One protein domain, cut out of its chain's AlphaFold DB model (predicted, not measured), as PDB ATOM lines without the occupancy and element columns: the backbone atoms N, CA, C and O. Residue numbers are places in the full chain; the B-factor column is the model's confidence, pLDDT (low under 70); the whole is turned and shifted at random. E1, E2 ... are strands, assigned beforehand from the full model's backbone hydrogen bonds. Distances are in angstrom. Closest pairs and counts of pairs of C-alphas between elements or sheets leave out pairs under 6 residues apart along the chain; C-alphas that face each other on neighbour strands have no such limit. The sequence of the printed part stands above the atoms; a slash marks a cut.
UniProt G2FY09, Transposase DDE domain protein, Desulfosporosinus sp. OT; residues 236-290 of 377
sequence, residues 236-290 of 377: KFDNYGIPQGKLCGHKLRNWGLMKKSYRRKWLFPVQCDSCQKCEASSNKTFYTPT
ATOM      1  N   LYS A 236     106.995  61.546 107.362       92.31
ATOM      2  CA  LYS A 236     108.411  61.885 107.153       92.31
ATOM      3  C   LYS A 236     109.011  60.953 106.102       92.31
ATOM      4  O   LYS A 236     108.457  59.894 105.825       92.31
ATOM      5  N   PHE A 237     110.145  61.323 105.521       93.44
ATOM      6  CA  PHE A 237     110.863  60.473 104.570       93.44
ATOM      7  C   PHE A 237     112.033  59.755 105.246       93.44
ATOM      8  O   PHE A 237     112.676  60.312 106.135       93.44
ATOM      9  N   ASP A 238     112.299  58.510 104.844       91.56
ATOM     10  CA  ASP A 238     113.551  57.828 105.188       91.56
ATOM     11  C   ASP A 238     114.723  58.335 104.321       91.56
ATOM     12  O   ASP A 238     114.547  59.137 103.400       91.56
ATOM     13  N   ASN A 239     115.931  57.820 104.569       90.50
ATOM     14  CA  ASN A 239     117.150  58.199 103.835       90.50
ATOM     15  C   ASN A 239     117.090  57.919 102.318       90.50
ATOM     16  O   ASN A 239     117.967  58.352 101.572       90.50
ATOM     17  N   TYR A 240     116.076  57.191 101.842       90.56
ATOM     18  CA  TYR A 240     115.848  56.878 100.434       90.56
ATOM     19  C   TYR A 240     114.664  57.644  99.834       90.56
ATOM     20  O   TYR A 240     114.359  57.442  98.656       90.56
ATOM     21  N   GLY A 241     114.014  58.524 100.601       90.81
ATOM     22  CA  GLY A 241     112.822  59.248 100.162       90.81
ATOM     23  C   GLY A 241     111.554  58.396 100.192       90.81
ATOM     24  O   GLY A 241     110.589  58.721  99.502       90.81
ATOM     25  N   ILE A 242     111.553  57.284 100.937       93.06
ATOM     26  CA  ILE A 242     110.365  56.448 101.122       93.06
ATOM     27  C   ILE A 242     109.543  57.044 102.273       93.06
ATOM     28  O   ILE A 242     110.094  57.245 103.359       93.06
ATOM     29  N   PRO A 243     108.251  57.352 102.062       93.19
ATOM     30  CA  PRO A 243     107.410  57.917 103.107       93.19
ATOM     31  C   PRO A 243     107.149  56.895 104.216       93.19
ATOM     32  O   PRO A 243     106.852  55.724 103.959       93.19
ATOM     33  N   GLN A 244     107.229  57.368 105.452       90.81
ATOM     34  CA  GLN A 244     106.933  56.628 106.672       90.81
ATOM     35  C   GLN A 244     106.125  57.507 107.632       90.81
ATOM     36  O   GLN A 244     106.250  58.735 107.616       90.81
ATOM     37  N   GLY A 245     105.309  56.881 108.479       87.75
ATOM     38  CA  GLY A 245     104.575  57.595 109.521       87.75
ATOM     39  C   GLY A 245     105.528  58.274 110.510       87.75
ATOM     40  O   GLY A 245     106.534  57.684 110.914       87.75
ATOM     41  N   LYS A 246     105.237  59.516 110.912       85.31
ATOM     42  CA  LYS A 246     106.069  60.246 111.885       85.31
ATOM     43  C   LYS A 246     106.097  59.552 113.246       85.31
ATOM     44  O   LYS A 246     107.200  59.361 113.763       85.31
ATOM     45  N   LEU A 247     104.919  59.156 113.740       80.19
ATOM     46  CA  LEU A 247     104.692  58.549 115.057       80.19
ATOM     47  C   LEU A 247     104.958  57.038 115.069       80.19
ATOM     48  O   LEU A 247     105.772  56.560 115.850       80.19
ATOM     49  N   CYS A 248     104.328  56.283 114.165       77.38
ATOM     50  CA  CYS A 248     104.468  54.824 114.129       77.38
ATOM     51  C   CYS A 248     105.775  54.334 113.483       77.38
ATOM     52  O   CYS A 248     106.161  53.187 113.674       77.38
ATOM     53  N   GLY A 249     106.443  55.161 112.669       82.12
ATOM     54  CA  GLY A 249     107.674  54.782 111.962       82.12
ATOM     55  C   GLY A 249     107.491  53.754 110.836       82.12
ATOM     56  O   GLY A 249     108.454  53.443 110.136       82.12
ATOM     57  N   HIS A 250     106.280  53.237 110.610       84.31
ATOM     58  CA  HIS A 250     106.023  52.267 109.550       84.31
ATOM     59  C   HIS A 250     106.088  52.911 108.164       84.31
ATOM     60  O   HIS A 250     105.552  53.997 107.927       84.31
ATOM     61  N   LYS A 251     106.722  52.203 107.225       89.00
ATOM     62  CA  LYS A 251     106.781  52.598 105.814       89.00
ATOM     63  C   LYS A 251     105.409  52.467 105.174       89.00
ATOM     64  O   LYS A 251     104.727  51.461 105.359       89.00
ATOM     65  N   LEU A 252     105.041  53.449 104.359       89.81
ATOM     66  CA  LEU A 252     103.833  53.350 103.551       89.81
ATOM     67  C   LEU A 252     104.017  52.291 102.457       89.81
ATOM     68  O   LEU A 252     105.103  52.119 101.890       89.81
ATOM     69  N   ARG A 253     102.927  51.604 102.113       90.19
ATOM     70  CA  ARG A 253     102.922  50.594 101.055       90.19
ATOM     71  C   ARG A 253     102.968  51.284  99.695       90.19
ATOM     72  O   ARG A 253     102.075  52.052  99.343       90.19
ATOM     73  N   ASN A 254     103.994  50.992  98.901       92.81
ATOM     74  CA  ASN A 254     104.075  51.454  97.515       92.81
ATOM     75  C   ASN A 254     102.979  50.780  96.678       92.81
ATOM     76  O   ASN A 254     103.040  49.573  96.465       92.81
ATOM     77  N   TRP A 255     102.019  51.556  96.173       92.75
ATOM     78  CA  TRP A 255     101.004  51.053  95.244       92.75
ATOM     79  C   TRP A 255     101.533  51.002  93.810       92.75
ATOM     80  O   TRP A 255     101.292  50.042  93.088       92.75
ATOM     81  N   GLY A 256     102.296  52.016  93.394       92.81
ATOM     82  CA  GLY A 256     102.885  52.050  92.057       92.81
ATOM     83  C   GLY A 256     103.127  53.453  91.512       92.81
ATOM     84  O   GLY A 256     102.688  54.457  92.076       92.81
ATOM     85  N   LEU A 257     103.855  53.518  90.393       93.12
ATOM     86  CA  LEU A 257     104.082  54.755  89.647       93.12
ATOM     87  C   LEU A 257     102.904  55.012  88.704       93.12
ATOM     88  O   LEU A 257     102.638  54.214  87.806       93.12
ATOM     89  N   MET A 258     102.250  56.161  88.850       93.25
ATOM     90  CA  MET A 258     101.236  56.621  87.907       93.25
ATOM     91  C   MET A 258     101.927  57.272  86.705       93.25
ATOM     92  O   MET A 258     102.410  58.399  86.807       93.25
ATOM     93  N   LYS A 259     101.984  56.565  85.566       84.94
ATOM     94  CA  LYS A 259     102.728  57.011  84.371       84.94
ATOM     95  C   LYS A 259     102.243  58.354  83.811       84.94
ATOM     96  O   LYS A 259     103.073  59.182  83.473       84.94
ATOM     97  N   LYS A 260     100.924  58.596  83.766       85.56
ATOM     98  CA  LYS A 260     100.351  59.839  83.205       85.56
ATOM     99  C   LYS A 260     100.810  61.094  83.956       85.56
ATOM    100  O   LYS A 260     101.152  62.090  83.338       85.56
ATOM    101  N   SER A 261     100.855  61.031  85.285       85.88
ATOM    102  CA  SER A 261     101.163  62.180  86.146       85.88
ATOM    103  C   SER A 261     102.572  62.144  86.754       85.88
ATOM    104  O   SER A 261     102.900  63.015  87.551       85.88
ATOM    105  N   TYR A 262     103.391  61.127  86.445       89.31
ATOM    106  CA  TYR A 262     104.723  60.897  87.035       89.31
ATOM    107  C   TYR A 262     104.757  61.115  88.561       89.31
ATOM    108  O   TYR A 262     105.648  61.770  89.101       89.31
ATOM    109  N   ARG A 263     103.762  60.558  89.259       93.19
ATOM    110  CA  ARG A 263     103.690  60.553  90.726       93.19
ATOM    111  C   ARG A 263     103.527  59.135  91.229       93.19
ATOM    112  O   ARG A 263     102.846  58.324  90.600       93.19
ATOM    113  N   ARG A 264     104.149  58.822  92.354       94.81
ATOM    114  CA  ARG A 264     103.993  57.518  92.991       94.81
ATOM    115  C   ARG A 264     102.887  57.575  94.023       94.81
ATOM    116  O   ARG A 264     102.877  58.485  94.842       94.81
ATOM    117  N   LYS A 265     101.979  56.602  93.968       95.12
ATOM    118  CA  LYS A 265     100.916  56.427  94.956       95.12
ATOM    119  C   LYS A 265     101.413  55.536  96.091       95.12
ATOM    120  O   LYS A 265     101.979  54.466  95.851       95.12
ATOM    121  N   TRP A 266     101.155  55.978  97.310       93.56
ATOM    122  CA  TRP A 266     101.467  55.300  98.557       93.56
ATOM    123  C   TRP A 266     100.183  55.104  99.356       93.56
ATOM    124  O   TRP A 266      99.330  55.992  99.388       93.56
ATOM    125  N   LEU A 267     100.045  53.939  99.977       89.94
ATOM    126  CA  LEU A 267      98.924  53.612 100.851       89.94
ATOM    127  C   LEU A 267      99.419  53.574 102.289       89.94
ATOM    128  O   LEU A 267     100.511  53.059 102.557       89.94
ATOM    129  N   PHE A 268      98.615  54.112 103.195       84.94
ATOM    130  CA  PHE A 268      98.884  53.984 104.616       84.94
ATOM    131  C   PHE A 268      98.773  52.510 105.040       84.94
ATOM    132  O   PHE A 268      98.032  51.746 104.410       84.94
ATOM    133  N   PRO A 269      99.579  52.068 106.023       74.00
ATOM    134  CA  PRO A 269      99.449  50.720 106.556       74.00
ATOM    135  C   PRO A 269      98.032  50.518 107.102       74.00
ATOM    136  O   PRO A 269      97.406  51.462 107.584       74.00
ATOM    137  N   VAL A 270      97.529  49.287 107.007       66.75
ATOM    138  CA  VAL A 270      96.284  48.917 107.686       66.75
ATOM    139  C   VAL A 270      96.530  49.094 109.181       66.75
ATOM    140  O   VAL A 270      97.554  48.624 109.684       66.75
ATOM    141  N   GLN A 271      95.653  49.834 109.860       62.66
ATOM    142  CA  GLN A 271      95.735  49.971 111.309       62.66
ATOM    143  C   GLN A 271      95.598  48.567 111.905       62.66
ATOM    144  O   GLN A 271      94.625  47.871 111.646       62.66
ATOM    145  N   CYS A 272      96.627  48.121 112.620       54.66
ATOM    146  CA  CYS A 272      96.502  46.967 113.498       54.66
ATOM    147  C   CYS A 272      95.705  47.438 114.715       54.66
ATOM    148  O   CYS A 272      96.069  48.466 115.290       54.66
ATOM    149  N   ASP A 273      94.670  46.699 115.117       53.25
ATOM    150  CA  ASP A 273      93.816  47.043 116.264       53.25
ATOM    151  C   ASP A 273      94.626  47.236 117.563       53.25
ATOM    152  O   ASP A 273      94.238  47.983 118.456       53.25
ATOM    153  N   SER A 274      95.817  46.630 117.643       54.78
ATOM    154  CA  SER A 274      96.754  46.733 118.770       54.78
ATOM    155  C   SER A 274      97.745  47.907 118.671       54.78
ATOM    156  O   SER A 274      98.517  48.154 119.596       54.78
ATOM    157  N   CYS A 275      97.790  48.630 117.548       54.53
ATOM    158  CA  CYS A 275      98.739  49.718 117.299       54.53
ATOM    159  C   CYS A 275      98.082  51.095 117.475       54.53
ATOM    160  O   CYS A 275      97.810  51.799 116.505       54.53
ATOM    161  N   GLN A 276      97.965  51.550 118.726       57.50
ATOM    162  CA  GLN A 276      97.494  52.900 119.099       57.50
ATOM    163  C   GLN A 276      98.375  54.064 118.580       57.50
ATOM    164  O   GLN A 276      98.090  55.229 118.831       57.50
ATOM    165  N   LYS A 277      99.473  53.785 117.862       59.69
ATOM    166  CA  LYS A 277     100.505  54.774 117.486       59.69
ATOM    167  C   LYS A 277     100.341  55.376 116.083       59.69
ATOM    168  O   LYS A 277     101.229  56.104 115.637       59.69
ATOM    169  N   CYS A 278      99.282  55.042 115.337       60.38
ATOM    170  CA  CYS A 278      99.108  55.509 113.957       60.38
ATOM    171  C   CYS A 278      97.787  56.265 113.759       60.38
ATOM    172  O   CYS A 278      96.746  55.661 113.524       60.38
ATOM    173  N   GLU A 279      97.867  57.598 113.760       61.41
ATOM    174  CA  GLU A 279      96.741  58.529 113.547       61.41
ATOM    175  C   GLU A 279      96.121  58.477 112.134       61.41
ATOM    176  O   GLU A 279      95.155  59.179 111.844       61.41
ATOM    177  N   ALA A 280      96.682  57.689 111.213       65.12
ATOM    178  CA  ALA A 280      96.247  57.655 109.823       65.12
ATOM    179  C   ALA A 280      95.375  56.429 109.528       65.12
ATOM    180  O   ALA A 280      95.800  55.298 109.754       65.12
ATOM    181  N   SER A 281      94.200  56.660 108.938       64.94
ATOM    182  CA  SER A 281      93.315  55.592 108.470       64.94
ATOM    183  C   SER A 281      93.895  54.857 107.254       64.94
ATOM    184  O   SER A 281      94.552  55.450 106.391       64.94
ATOM    185  N   SER A 282      93.586  53.562 107.136       66.81
ATOM    186  CA  SER A 282      93.991  52.692 106.016       66.81
ATOM    187  C   SER A 282      93.536  53.189 104.638       66.81
ATOM    188  O   SER A 282      94.089  52.794 103.609       66.81
ATOM    189  N   ASN A 283      92.534  54.068 104.611       70.44
ATOM    190  CA  ASN A 283      91.871  54.553 103.401       70.44
ATOM    191  C   ASN A 283      92.574  55.794 102.825       70.44
ATOM    192  O   ASN A 283      92.308  56.202 101.692       70.44
ATOM    193  N   LYS A 284      93.492  56.403 103.589       82.44
ATOM    194  CA  LYS A 284      94.254  57.570 103.149       82.44
ATOM    195  C   LYS A 284      95.298  57.158 102.106       82.44
ATOM    196  O   LYS A 284      95.858  56.059 102.123       82.44
ATOM    197  N   THR A 285      95.592  58.069 101.180       89.94
ATOM    198  CA  THR A 285      96.656  57.890 100.185       89.94
ATOM    199  C   THR A 285      97.599  59.079 100.206       89.94
ATOM    200  O   THR A 285      97.191  60.200 100.494       89.94
ATOM    201  N   PHE A 286      98.871  58.826  99.917       92.44
ATOM    202  CA  PHE A 286      99.899  59.853  99.805       92.44
ATOM    203  C   PHE A 286     100.560  59.758  98.433       92.44
ATOM    204  O   PHE A 286     100.697  58.669  97.869       92.44
ATOM    205  N   TYR A 287     100.976  60.893  97.882       94.25
ATOM    206  CA  TYR A 287     101.582  60.946  96.558       94.25
ATOM    207  C   TYR A 287     102.950  61.606  96.627       94.25
ATOM    208  O   TYR A 287     103.094  62.660  97.231       94.25
ATOM    209  N   THR A 288     103.939  61.011  95.958       94.69
ATOM    210  CA  THR A 288     105.232  61.664  95.712       94.69
ATOM    211  C   THR A 288     105.411  61.925  94.214       94.69
ATOM    212  O   THR A 288     105.756  61.009  93.453       94.69
ATOM    213  N   PRO A 289     105.117  63.146  93.738       93.38
ATOM    214  CA  PRO A 289     105.446  63.579  92.386       93.38
ATOM    215  C   PRO A 289     106.958  63.587  92.147       93.38
ATOM    216  O   PRO A 289     107.732  64.094  92.955       93.38
ATOM    217  N   THR A 290     107.404  63.085  90.995       91.12
ATOM    218  CA  THR A 290     108.819  63.187  90.598       91.12
ATOM    219  C   THR A 290     109.257  64.646  90.406       91.12
ATOM    220  O   THR A 290     110.443  64.933  90.498       91.12
TER     221      THR A 290
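AT A GLANCE: This is residues 236 to 290 of the 377 residues of the protein "Transposase DDE domain protein" of Desulfosporosinus sp. OT (UniProt G2FY09). With little regular structure, the printed part is a three-stranded antiparallel sheet, E2, E3 and E4, a meander, each strand the antiparallel neighbour of the one before, with a long loop, residues 268 to 284, between the last two; before it comes the short strand E1, whose residues 243 to 244 pair with residues 236 to 237 at the start of the printed part. The 55 residues hold strands E1 to E4, no named helix, sheet order E2, E3, E4; 19 are in named elements, all strand. It is only just compact, close to loose, radius of gyration of the C-alphas 11.7 A, and flat, 38 by 24 by 12 A.

HOW THE PARTS SIT: E1, residues 243 to 245, pairs with no named strand; residues 236 to 237 pair antiparallel with 243 to 244. Hairpin E2, residues 253 to 258, and E3, residues 263 to 267, has N 258 and O 263 at 2.8 A. Hairpin E3 and E4, residues 285 to 289, has N 266 and O 286 at 2.8 A.

IN THESE COORDINATES: E1 begins at C-alpha 243 (107.410, 57.917, 103.107); E2 spans 14.6 A; E4 ends at C-alpha 289 (105.446, 63.579, 92.386).

THE WHOLE: The farthest C-alphas, Lys 260 and Ser 274, are 38.1 A apart. The printed part has no cut; E3 to E4 is a long link, with pLDDT under 70 at residues 270 to 282.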